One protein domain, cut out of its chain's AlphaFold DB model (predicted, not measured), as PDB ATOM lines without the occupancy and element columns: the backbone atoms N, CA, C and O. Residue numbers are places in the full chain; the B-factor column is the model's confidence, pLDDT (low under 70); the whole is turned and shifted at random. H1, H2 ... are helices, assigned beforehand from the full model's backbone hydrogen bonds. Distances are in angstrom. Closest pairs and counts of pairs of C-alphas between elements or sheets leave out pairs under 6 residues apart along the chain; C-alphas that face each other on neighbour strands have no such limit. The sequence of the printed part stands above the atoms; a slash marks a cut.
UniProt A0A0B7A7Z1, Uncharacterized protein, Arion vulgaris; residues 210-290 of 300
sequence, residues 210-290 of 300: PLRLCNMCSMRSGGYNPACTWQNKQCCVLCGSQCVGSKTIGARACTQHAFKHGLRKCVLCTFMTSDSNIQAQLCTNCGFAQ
ATOM      1  N   PRO A 210      -1.826   7.873 -30.611       90.19
ATOM      2  CA  PRO A 210      -2.960   7.626 -31.491       90.19
ATOM      3  C   PRO A 210      -3.031   8.691 -32.592       90.19
ATOM      4  O   PRO A 210      -2.954   9.887 -32.315       90.19
ATOM      5  N   LEU A 211      -3.225   8.262 -33.840       91.19
ATOM      6  CA  LEU A 211      -3.518   9.187 -34.934       91.19
ATOM      7  C   LEU A 211      -4.959   9.677 -34.803       91.19
ATOM      8  O   LEU A 211      -5.872   8.879 -34.582       91.19
ATOM      9  N   ARG A 212      -5.175  10.985 -34.946       92.31
ATOM     10  CA  ARG A 212      -6.487  11.614 -34.755       92.31
ATOM     11  C   ARG A 212      -6.931  12.418 -35.965       92.31
ATOM     12  O   ARG A 212      -6.121  12.897 -36.758       92.31
ATOM     13  N   LEU A 213      -8.244  12.573 -36.074       92.69
ATOM     14  CA  LEU A 213      -8.923  13.422 -37.042       92.69
ATOM     15  C   LEU A 213      -9.639  14.545 -36.295       92.69
ATOM     16  O   LEU A 213     -10.385  14.279 -35.354       92.69
ATOM     17  N   CYS A 214      -9.466  15.794 -36.733       93.56
ATOM     18  CA  CYS A 214     -10.310  16.876 -36.228       93.56
ATOM     19  C   CYS A 214     -11.774  16.635 -36.631       93.56
ATOM     20  O   CYS A 214     -12.053  15.953 -37.622       93.56
ATOM     21  N   ASN A 215     -12.718  17.223 -35.894       92.75
ATOM     22  CA  ASN A 215     -14.149  17.005 -36.127       92.75
ATOM     23  C   ASN A 215     -14.556  17.348 -37.569       92.75
ATOM     24  O   ASN A 215     -15.275  16.577 -38.197       92.75
ATOM     25  N   MET A 216     -14.004  18.416 -38.157       93.56
ATOM     26  CA  MET A 216     -14.278  18.754 -39.559       93.56
ATOM     27  C   MET A 216     -13.749  17.691 -40.528       93.56
ATOM     28  O   MET A 216     -14.496  17.192 -41.367       93.56
ATOM     29  N   CYS A 217     -12.478  17.298 -40.408       94.44
ATOM     30  CA  CYS A 217     -11.881  16.286 -41.280       94.44
ATOM     31  C   CYS A 217     -12.549  14.921 -41.128       94.44
ATOM     32  O   CYS A 217     -12.682  14.220 -42.121       94.44
ATOM     33  N   SER A 218     -12.993  14.555 -39.925       94.44
ATOM     34  CA  SER A 218     -13.666  13.279 -39.666       94.44
ATOM     35  C   SER A 218     -14.997  13.120 -40.408       94.44
ATOM     36  O   SER A 218     -15.342  11.999 -40.782       94.44
ATOM     37  N   MET A 219     -15.717  14.228 -40.632       94.31
ATOM     38  CA  MET A 219     -17.045  14.254 -41.258       94.31
ATOM     39  C   MET A 219     -16.988  14.459 -42.776       94.31
ATOM     40  O   MET A 219     -17.959  14.160 -43.464       94.31
ATOM     41  N   ARG A 220     -15.859  14.942 -43.308       94.31
ATOM     42  CA  ARG A 220     -15.620  15.029 -44.757       94.31
ATOM     43  C   ARG A 220     -15.412  13.638 -45.360       94.31
ATOM     44  O   ARG A 220     -14.935  12.734 -44.678       94.31
ATOM     45  N   SER A 221     -15.722  13.497 -46.642       93.25
ATOM     46  CA  SER A 221     -15.295  12.378 -47.487       93.25
ATOM     47  C   SER A 221     -14.061  12.771 -48.305       93.25
ATOM     48  O   SER A 221     -13.596  13.913 -48.238       93.25
ATOM     49  N   GLY A 222     -13.480  11.820 -49.038       90.00
ATOM     50  CA  GLY A 222     -12.400  12.118 -49.977       90.00
ATOM     51  C   GLY A 222     -11.020  12.411 -49.366       90.00
ATOM     52  O   GLY A 222     -10.103  12.762 -50.098       90.00
ATOM     53  N   GLY A 223     -10.843  12.299 -48.042       89.75
ATOM     54  CA  GLY A 223      -9.619  12.749 -47.364       89.75
ATOM     55  C   GLY A 223      -8.399  11.852 -47.582       89.75
ATOM     56  O   GLY A 223      -7.278  12.348 -47.627       89.75
ATOM     57  N   TYR A 224      -8.603  10.539 -47.723       89.38
ATOM     58  CA  TYR A 224      -7.524   9.585 -48.025       89.38
ATOM     59  C   TYR A 224      -7.462   9.189 -49.499       89.38
ATOM     60  O   TYR A 224      -6.406   8.759 -49.960       89.38
ATOM     61  N   ASN A 225      -8.590   9.289 -50.207       88.56
ATOM     62  CA  ASN A 225      -8.648   9.230 -51.660       88.56
ATOM     63  C   ASN A 225      -9.859  10.014 -52.187       88.56
ATOM     64  O   ASN A 225     -10.943   9.789 -51.649       88.56
ATOM     65  N   PRO A 226      -9.732  10.866 -53.229       87.44
ATOM     66  CA  PRO A 226     -10.838  11.663 -53.777       87.44
ATOM     67  C   PRO A 226     -12.056  10.861 -54.258       87.44
ATOM     68  O   PRO A 226     -13.148  11.410 -54.378       87.44
ATOM     69  N   ALA A 227     -11.882   9.580 -54.580       87.19
ATOM     70  CA  ALA A 227     -12.960   8.674 -54.965       87.19
ATOM     71  C   ALA A 227     -13.664   8.009 -53.766       87.19
ATOM     72  O   ALA A 227     -14.700   7.367 -53.934       87.19
ATOM     73  N   CYS A 228     -13.132   8.158 -52.551       87.38
ATOM     74  CA  CYS A 228     -13.733   7.602 -51.350       87.38
ATOM     75  C   CYS A 228     -14.997   8.382 -50.959       87.38
ATOM     76  O   CYS A 228     -14.932   9.550 -50.578       87.38
ATOM     77  N   THR A 229     -16.144   7.711 -51.023       89.25
ATOM     78  CA  THR A 229     -17.465   8.290 -50.731       89.25
ATOM     79  C   THR A 229     -17.810   8.311 -49.240       89.25
ATOM     80  O   THR A 229     -18.708   9.040 -48.824       89.25
ATOM     81  N   TRP A 230     -17.091   7.543 -48.423       91.69
ATOM     82  CA  TRP A 230     -17.329   7.426 -46.986       91.69
ATOM     83  C   TRP A 230     -16.728   8.597 -46.204       91.69
ATOM     84  O   TRP A 230     -15.772   9.241 -46.640       91.69
ATOM     85  N   GLN A 231     -17.270   8.849 -45.011       94.19
ATOM     86  CA  GLN A 231     -16.691   9.816 -44.079       94.19
ATOM     87  C   GLN A 231     -15.312   9.335 -43.621       94.19
ATOM     88  O   GLN A 231     -15.146   8.162 -43.294       94.19
ATOM     89  N   ASN A 232     -14.333  10.233 -43.509       93.69
ATOM     90  CA  ASN A 232     -12.946   9.868 -43.209       93.69
ATOM     91  C   ASN A 232     -12.785   9.104 -41.885       93.69
ATOM     92  O   ASN A 232     -11.865   8.299 -41.758       93.69
ATOM     93  N   LYS A 233     -13.674   9.308 -40.900       93.06
ATOM     94  CA  LYS A 233     -13.673   8.513 -39.655       93.06
ATOM     95  C   LYS A 233     -13.990   7.029 -39.859       93.06
ATOM     96  O   LYS A 233     -13.626   6.216 -39.021       93.06
ATOM     97  N   GLN A 234     -14.672   6.692 -40.950       92.88
ATOM     98  CA  GLN A 234     -15.026   5.330 -41.345       92.88
ATOM     99  C   GLN A 234     -14.034   4.761 -42.364       92.88
ATOM    100  O   GLN A 234     -14.290   3.699 -42.924       92.88
ATOM    101  N   CYS A 235     -12.921   5.441 -42.637       92.94
ATOM    102  CA  CYS A 235     -11.955   5.024 -43.644       92.94
ATOM    103  C   CYS A 235     -10.629   4.627 -43.005       92.94
ATOM    104  O   CYS A 235     -10.171   5.223 -42.029       92.94
ATOM    105  N   CYS A 236      -9.972   3.644 -43.612       92.25
ATOM    106  CA  CYS A 236      -8.628   3.261 -43.231       92.25
ATOM    107  C   CYS A 236      -7.638   4.365 -43.619       92.25
ATOM    108  O   CYS A 236      -7.537   4.715 -44.793       92.25
ATOM    109  N   VAL A 237      -6.837   4.837 -42.661       91.56
ATOM    110  CA  VAL A 237      -5.813   5.878 -42.891       91.56
ATOM    111  C   VAL A 237      -4.711   5.469 -43.890       91.56
ATOM    112  O   VAL A 237      -4.043   6.325 -44.478       91.56
ATOM    113  N   LEU A 238      -4.520   4.159 -44.100       90.31
ATOM    114  CA  LEU A 238      -3.520   3.612 -45.020       90.31
ATOM    115  C   LEU A 238      -4.083   3.400 -46.426       90.31
ATOM    116  O   LEU A 238      -3.629   4.040 -47.369       90.31
ATOM    117  N   CYS A 239      -5.057   2.499 -46.582       89.56
ATOM    118  CA  CYS A 239      -5.551   2.118 -47.905       89.56
ATOM    119  C   CYS A 239      -6.794   2.895 -48.357       89.56
ATOM    120  O   CYS A 239      -7.153   2.797 -49.529       89.56
ATOM    121  N   GLY A 240      -7.449   3.651 -47.471       90.25
ATOM    122  CA  GLY A 240      -8.682   4.388 -47.765       90.25
ATOM    123  C   GLY A 240      -9.952   3.533 -47.798       90.25
ATOM    124  O   GLY A 240     -11.023   4.067 -48.058       90.25
ATOM    125  N   SER A 241      -9.871   2.222 -47.535       89.81
ATOM    126  CA  SER A 241     -11.050   1.347 -47.541       89.81
ATOM    127  C   SER A 241     -11.981   1.635 -46.369       89.81
ATOM    128  O   SER A 241     -11.531   2.034 -45.292       89.81
ATOM    129  N   GLN A 242     -13.264   1.326 -46.541       91.38
ATOM    130  CA  GLN A 242     -14.229   1.408 -45.454       91.38
ATOM    131  C   GLN A 242     -13.835   0.479 -44.291       91.38
ATOM    132  O   GLN A 242     -13.399  -0.658 -44.481       91.38
ATOM    133  N   CYS A 243     -13.978   0.995 -43.081       89.44
ATOM    134  CA  CYS A 243     -13.794   0.320 -41.811       89.44
ATOM    135  C   CYS A 243     -15.192   0.031 -41.249       89.44
ATOM    136  O   CYS A 243     -15.878   0.940 -40.789       89.44
ATOM    137  N   VAL A 244     -15.642  -1.223 -41.353       78.75
ATOM    138  CA  VAL A 244     -16.990  -1.645 -40.936       78.75
ATOM    139  C   VAL A 244     -16.900  -2.476 -39.652       78.75
ATOM    140  O   VAL A 244     -16.195  -3.484 -39.611       78.75
ATOM    141  N   GLY A 245     -17.649  -2.080 -38.619       67.81
ATOM    142  CA  GLY A 245     -17.910  -2.890 -37.420       67.81
ATOM    143  C   GLY A 245     -16.854  -2.842 -36.306       67.81
ATOM    144  O   GLY A 245     -15.943  -2.019 -36.305       67.81
ATOM    145  N   SER A 246     -16.995  -3.752 -35.335       63.50
ATOM    146  CA  SER A 246     -16.216  -3.846 -34.083       63.50
ATOM    147  C   SER A 246     -14.778  -4.366 -34.234       63.50
ATOM    148  O   SER A 246     -14.055  -4.470 -33.248       63.50
ATOM    149  N   LYS A 247     -14.345  -4.705 -35.456       71.19
ATOM    150  CA  LYS A 247     -13.024  -5.298 -35.749       71.19
ATOM    151  C   LYS A 247     -11.998  -4.286 -36.273       71.19
ATOM    152  O   LYS A 247     -10.988  -4.681 -36.856       71.19
ATOM    153  N   THR A 248     -12.258  -2.989 -36.128       81.44
ATOM    154  CA  THR A 248     -11.337  -1.936 -36.567       81.44
ATOM    155  C   THR A 248     -10.298  -1.667 -35.485       81.44
ATOM    156  O   THR A 248     -10.584  -1.705 -34.290       81.44
ATOM    157  N   ILE A 249      -9.057  -1.426 -35.904       87.44
ATOM    158  CA  ILE A 249      -7.952  -1.144 -34.983       87.44
ATOM    159  C   ILE A 249      -7.685   0.357 -35.013       87.44
ATOM    160  O   ILE A 249      -7.578   0.951 -36.086       87.44
ATOM    161  N   GLY A 250      -7.563   0.982 -33.842       89.62
ATOM    162  CA  GLY A 250      -7.165   2.383 -33.748       89.62
ATOM    163  C   GLY A 250      -5.756   2.591 -34.307       89.62
ATOM    164  O   GLY A 250      -4.801   1.958 -33.860       89.62
ATOM    165  N   ALA A 251      -5.609   3.487 -35.280       91.31
ATOM    166  CA  ALA A 251      -4.328   3.798 -35.896       91.31
ATOM    167  C   ALA A 251      -3.408   4.522 -34.898       91.31
ATOM    168  O   ALA A 251      -3.840   5.430 -34.177       91.31
ATOM    169  N   ARG A 252      -2.131   4.130 -34.862       91.62
ATOM    170  CA  ARG A 252      -1.109   4.710 -33.982       91.62
ATOM    171  C   ARG A 252       0.180   4.980 -34.747       91.62
ATOM    172  O   ARG A 252       0.527   4.239 -35.664       91.62
ATOM    173  N   ALA A 253       0.890   6.027 -34.356       91.00
ATOM    174  CA  ALA A 253       2.240   6.322 -34.808       91.00
ATOM    175  C   ALA A 253       3.266   5.736 -33.828       91.00
ATOM    176  O   ALA A 253       3.057   5.768 -32.611       91.00
ATOM    177  N   CYS A 254       4.381   5.219 -34.354       91.38
ATOM    178  CA  CYS A 254       5.542   4.870 -33.535       91.38
ATOM    179  C   CYS A 254       6.192   6.128 -32.945       91.38
ATOM    180  O   CYS A 254       5.857   7.248 -33.325       91.38
ATOM    181  N   THR A 255       7.177   5.935 -32.074       88.44
ATOM    182  CA  THR A 255       7.917   7.014 -31.405       88.44
ATOM    183  C   THR A 255       8.470   8.054 -32.383       88.44
ATOM    184  O   THR A 255       8.195   9.241 -32.249       88.44
ATOM    185  N   GLN A 256       9.171   7.619 -33.431       88.19
ATOM    186  CA  GLN A 256       9.771   8.514 -34.426       88.19
ATOM    187  C   GLN A 256       8.721   9.338 -35.184       88.19
ATOM    188  O   GLN A 256       8.891  10.539 -35.401       88.19
ATOM    189  N   HIS A 257       7.611   8.704 -35.567       88.69
ATOM    190  CA  HIS A 257       6.527   9.378 -36.276       88.69
ATOM    191  C   HIS A 257       5.685  10.263 -35.352       88.69
ATOM    192  O   HIS A 257       5.178  11.287 -35.801       88.69
ATOM    193  N   ALA A 258       5.576   9.925 -34.069       84.81
ATOM    194  CA  ALA A 258       4.911  10.747 -33.068       84.81
ATOM    195  C   ALA A 258       5.597  12.111 -32.901       84.81
ATOM    196  O   ALA A 258       4.914  13.136 -32.901       84.81
ATOM    197  N   PHE A 259       6.934  12.141 -32.844       77.50
ATOM    198  CA  PHE A 259       7.693  13.396 -32.794       77.50
ATOM    199  C   PHE A 259       7.494  14.242 -34.058       77.50
ATOM    200  O   PHE A 259       7.257  15.443 -33.959       77.50
ATOM    201  N   LYS A 260       7.522  13.621 -35.247       72.50
ATOM    202  CA  LYS A 260       7.353  14.329 -36.530       72.50
ATOM    203  C   LYS A 260       5.938  14.870 -36.746       72.50
ATOM    204  O   LYS A 260       5.775  15.998 -37.201       72.50
ATOM    205  N   HIS A 261       4.910  14.080 -36.441       63.94
ATOM    206  CA  HIS A 261       3.519  14.481 -36.668       63.94
ATOM    207  C   HIS A 261       2.978  15.427 -35.594       63.94
ATOM    208  O   HIS A 261       1.913  16.001 -35.794       63.94
ATOM    209  N   GLY A 262       3.720  15.654 -34.508       62.03
ATOM    210  CA  GLY A 262       3.286  16.472 -33.388       62.03
ATOM    211  C   GLY A 262       2.228  15.746 -32.561       62.03
ATOM    212  O   GLY A 262       1.200  15.290 -33.070       62.03
ATOM    213  N   LEU A 263       2.473  15.661 -31.255       66.88
ATOM    214  CA  LEU A 263       1.486  15.202 -30.288       66.88
ATOM    215  C   LEU A 263       0.218  16.043 -30.493       66.88
ATOM    216  O   LEU A 263       0.223  17.237 -30.212       66.88
ATOM    217  N   ARG A 264      -0.855  15.414 -30.992       78.44
ATOM    218  CA  ARG A 264      -2.182  16.016 -31.207       78.44
ATOM    219  C   ARG A 264      -2.396  16.846 -32.482       78.44
ATOM    220  O   ARG A 264      -3.225  17.751 -32.459       78.44
ATOM    221  N   LYS A 265      -1.780  16.526 -33.620       88.38
ATOM    222  CA  LYS A 265      -2.231  17.085 -34.916       88.38
ATOM    223  C   LYS A 265      -3.190  16.151 -35.659       88.38
ATOM    224  O   LYS A 265      -3.083  14.929 -35.582       88.38
ATOM    225  N   CYS A 266      -4.118  16.741 -36.409       90.25
ATOM    226  CA  CYS A 266      -4.984  16.022 -37.335       90.25
ATOM    227  C   CYS A 266      -4.148  15.411 -38.469       90.25
ATOM    228  O   CYS A 266      -3.389  16.125 -39.123       90.25
ATOM    229  N   VAL A 267      -4.335  14.122 -38.761       90.06
ATOM    230  CA  VAL A 267      -3.565  13.418 -39.808       90.06
ATOM    231  C   VAL A 267      -3.812  13.955 -41.227       90.06
ATOM    232  O   VAL A 267      -2.972  13.761 -42.099       90.06
ATOM    233  N   LEU A 268      -4.936  14.643 -41.465       90.44
ATOM    234  CA  LEU A 268      -5.283  15.199 -42.779       90.44
ATOM    235  C   LEU A 268      -4.912  16.679 -42.925       90.44
ATOM    236  O   LEU A 268      -4.240  17.046 -43.879       90.44
ATOM    237  N   CYS A 269      -5.348  17.538 -42.000       90.69
ATOM    238  CA  CYS A 269      -5.158  18.991 -42.125       90.69
ATOM    239  C   CYS A 269      -4.050  19.561 -41.237       90.69
ATOM    240  O   CYS A 269      -3.823  20.765 -41.261       90.69
ATOM    241  N   THR A 270      -3.391  18.739 -40.416       88.94
ATOM    242  CA  THR A 270      -2.335  19.135 -39.461       88.94
ATOM    243  C   THR A 270      -2.749  20.125 -38.360       88.94
ATOM    244  O   THR A 270      -1.929  20.466 -37.511       88.94
ATOM    245  N   PHE A 271      -4.022  20.534 -38.308       88.31
ATOM    246  CA  PHE A 271      -4.554  21.393 -37.248       88.31
ATOM    247  C   PHE A 271      -4.537  20.680 -35.888       88.31
ATOM    248  O   PHE A 271      -4.654  19.451 -35.826       88.31
ATOM    249  N   MET A 272      -4.412  21.442 -34.801       86.44
ATOM    250  CA  MET A 272      -4.388  20.897 -33.441       86.44
ATOM    251  C   MET A 272      -5.704  20.185 -33.095       86.44
ATOM    252  O   MET A 272      -6.792  20.613 -33.477       86.44
ATOM    253  N   THR A 273      -5.592  19.079 -32.368       86.00
ATOM    254  CA  THR A 273      -6.697  18.226 -31.919       86.00
ATOM    255  C   THR A 273      -6.703  18.134 -30.393       86.00
ATOM    256  O   THR A 273      -5.665  18.224 -29.741       86.00
ATOM    257  N   SER A 274      -7.880  17.967 -29.806       82.38
ATOM    258  CA  SER A 274      -8.104  17.683 -28.392       82.38
ATOM    259  C   SER A 274      -8.247  16.175 -28.150       82.38
ATOM    260  O   SER A 274      -8.271  15.362 -29.079       82.38
ATOM    261  N   ASP A 275      -8.357  15.781 -26.879       75.94
ATOM    262  CA  ASP A 275      -8.635  14.394 -26.476       75.94
ATOM    263  C   ASP A 275     -10.049  13.913 -26.827       75.94
ATOM    264  O   ASP A 275     -10.265  12.713 -26.961       75.94
ATOM    265  N   SER A 276     -10.969  14.836 -27.116       78.12
ATOM    266  CA  SER A 276     -12.320  14.540 -27.603       78.12
ATOM    267  C   SER A 276     -12.411  14.262 -29.112       78.12
ATOM    268  O   SER A 276     -13.488  13.936 -29.608       78.12
ATOM    269  N   ASN A 277     -11.315  14.396 -29.870       86.25
ATOM    270  CA  ASN A 277     -11.320  14.132 -31.310       86.25
ATOM    271  C   ASN A 277     -11.284  12.635 -31.650       86.25
ATOM    272  O   ASN A 277     -10.756  11.805 -30.912       86.25
ATOM    273  N   ILE A 278     -11.807  12.303 -32.830       89.69
ATOM    274  CA  ILE A 278     -11.980  10.922 -33.280       89.69
ATOM    275  C   ILE A 278     -10.626  10.301 -33.637       89.69
ATOM    276  O   ILE A 278      -9.850  10.860 -34.418       89.69
ATOM    277  N   GLN A 279     -10.353   9.113 -33.094       90.81
ATOM    278  CA  GLN A 279      -9.179   8.327 -33.461       90.81
ATOM    279  C   GLN A 279      -9.331   7.771 -34.886       90.81
ATOM    280  O   GLN A 279     -10.360   7.192 -35.234       90.81
ATOM    281  N   ALA A 280      -8.297   7.935 -35.711       91.94
ATOM    282  CA  ALA A 280      -8.239   7.340 -37.041       91.94
ATOM    283  C   ALA A 280      -8.173   5.807 -36.947       91.94
ATOM    284  O   ALA A 280      -7.662   5.256 -35.971       91.94
ATOM    285  N   GLN A 281      -8.665   5.108 -37.967       92.38
ATOM    286  CA  GLN A 281      -8.813   3.653 -37.937       92.38
ATOM    287  C   GLN A 281      -7.977   2.955 -39.016       92.38
ATOM    288  O   GLN A 281      -7.606   3.533 -40.041       92.38
ATOM    289  N   LEU A 282      -7.687   1.679 -38.774       91.38
ATOM    290  CA  LEU A 282      -7.149   0.725 -39.733       91.38
ATOM    291  C   LEU A 282      -8.217  -0.321 -40.058       91.38
ATOM    292  O   LEU A 282      -8.864  -0.854 -39.152       91.38
ATOM    293  N   CYS A 283      -8.372  -0.640 -41.346       89.81
ATOM    294  CA  CYS A 283      -9.201  -1.771 -41.755       89.81
ATOM    295  C   CYS A 283      -8.527  -3.089 -41.368       89.81
ATOM    296  O   CYS A 283      -7.332  -3.129 -41.076       89.81
ATOM    297  N   THR A 284      -9.278  -4.185 -41.421       87.00
ATOM    298  CA  THR A 284      -8.778  -5.513 -41.046       87.00
ATOM    299  C   THR A 284      -7.535  -5.920 -41.839       87.00
ATOM    300  O   THR A 284      -6.566  -6.391 -41.257       87.00
ATOM    301  N   ASN A 285      -7.499  -5.650 -43.145       86.88
ATOM    302  CA  ASN A 285      -6.347  -5.979 -43.991       86.88
ATOM    303  C   ASN A 285      -5.092  -5.191 -43.596       86.88
ATOM    304  O   ASN A 285      -4.010  -5.755 -43.481       86.88
ATOM    305  N   CYS A 286      -5.230  -3.891 -43.334       87.06
ATOM    306  CA  CYS A 286      -4.102  -3.056 -42.926       87.06
ATOM    307  C   CYS A 286      -3.711  -3.247 -41.453       87.06
ATOM    308  O   CYS A 286      -2.569  -2.976 -41.081       87.06
ATOM    309  N   GLY A 287      -4.648  -3.677 -40.610       79.44
ATOM    310  CA  GLY A 287      -4.450  -3.881 -39.181       79.44
ATOM    311  C   GLY A 287      -3.895  -5.260 -38.819       79.44
ATOM    312  O   GLY A 287      -3.049  -5.342 -37.938       79.44
ATOM    313  N   PHE A 288      -4.320  -6.325 -39.510       67.06
ATOM    314  CA  PHE A 288      -3.998  -7.715 -39.147       67.06
ATOM    315  C   PHE A 288      -2.986  -8.411 -40.054       67.06
ATOM    316  O   PHE A 288      -2.439  -9.427 -39.637       67.06
ATOM    317  N   ALA A 289      -2.676  -7.893 -41.249       53.84
ATOM    318  CA  ALA A 289      -1.774  -8.578 -42.185       53.84
ATOM    319  C   ALA A 289      -0.332  -8.795 -41.672       53.84
ATOM    320  O   ALA A 289       0.483  -9.350 -42.407       53.84
ATOM    321  N   GLN A 290       0.008  -8.360 -40.451       51.69
ATOM    322  CA  GLN A 290       1.313  -8.621 -39.838       51.69
ATOM    323  C   GLN A 290       1.266  -9.149 -38.397       51.69
ATOM    324  O   GLN A 290       2.330  -9.314 -37.825       51.69
TER     325      GLN A 290
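This is residues 210 to 290 of the 300 residues of an uncharacterized protein of Arion vulgaris (UniProt A0A0B7A7Z1). With little regular structure, this is a rounded body of winding loops, with three short helices set at separate corners. Residues 278 to 282 thread through its middle, paired briefly with residues 212 to 213 and 249 to 250. The printed part has 81 residues, with H1, H2 and H3 in chain order and no named strand; it is all helix by class, though named elements hold only 17 residues. It is compact, with a radius of gyration of the C-alphas of 11.9 A and spans of 29 by 27 by 21 A.

H1 is residues 215 to 219, 6.5 A long from C-alpha 215 at (-14.149, 17.005, -36.127). H2, residues 255 to 261, is 10.1 A long. H3, residues 284 to 288, is 5.6 A long and ends at C-alpha 288 at (-3.998, -7.715, -39.147).

H1, H2 and H3 are apart from one another. Both short pairings are antiparallel: 212 to 213 with 278 to 279, and 249 to 250 with 281 to 282. In H1, H2 and H3 every O i to N i+4 pair is within hydrogen-bond range.

The C-alphas of Thr 229 and Thr 255 are the farthest apart, at 31.9 A. Both links are long, of 35 and 22 residues, and the printed part has no cut. The pLDDT is under 70 at residues 245 to 246, 261 to 263 and 288 to 290.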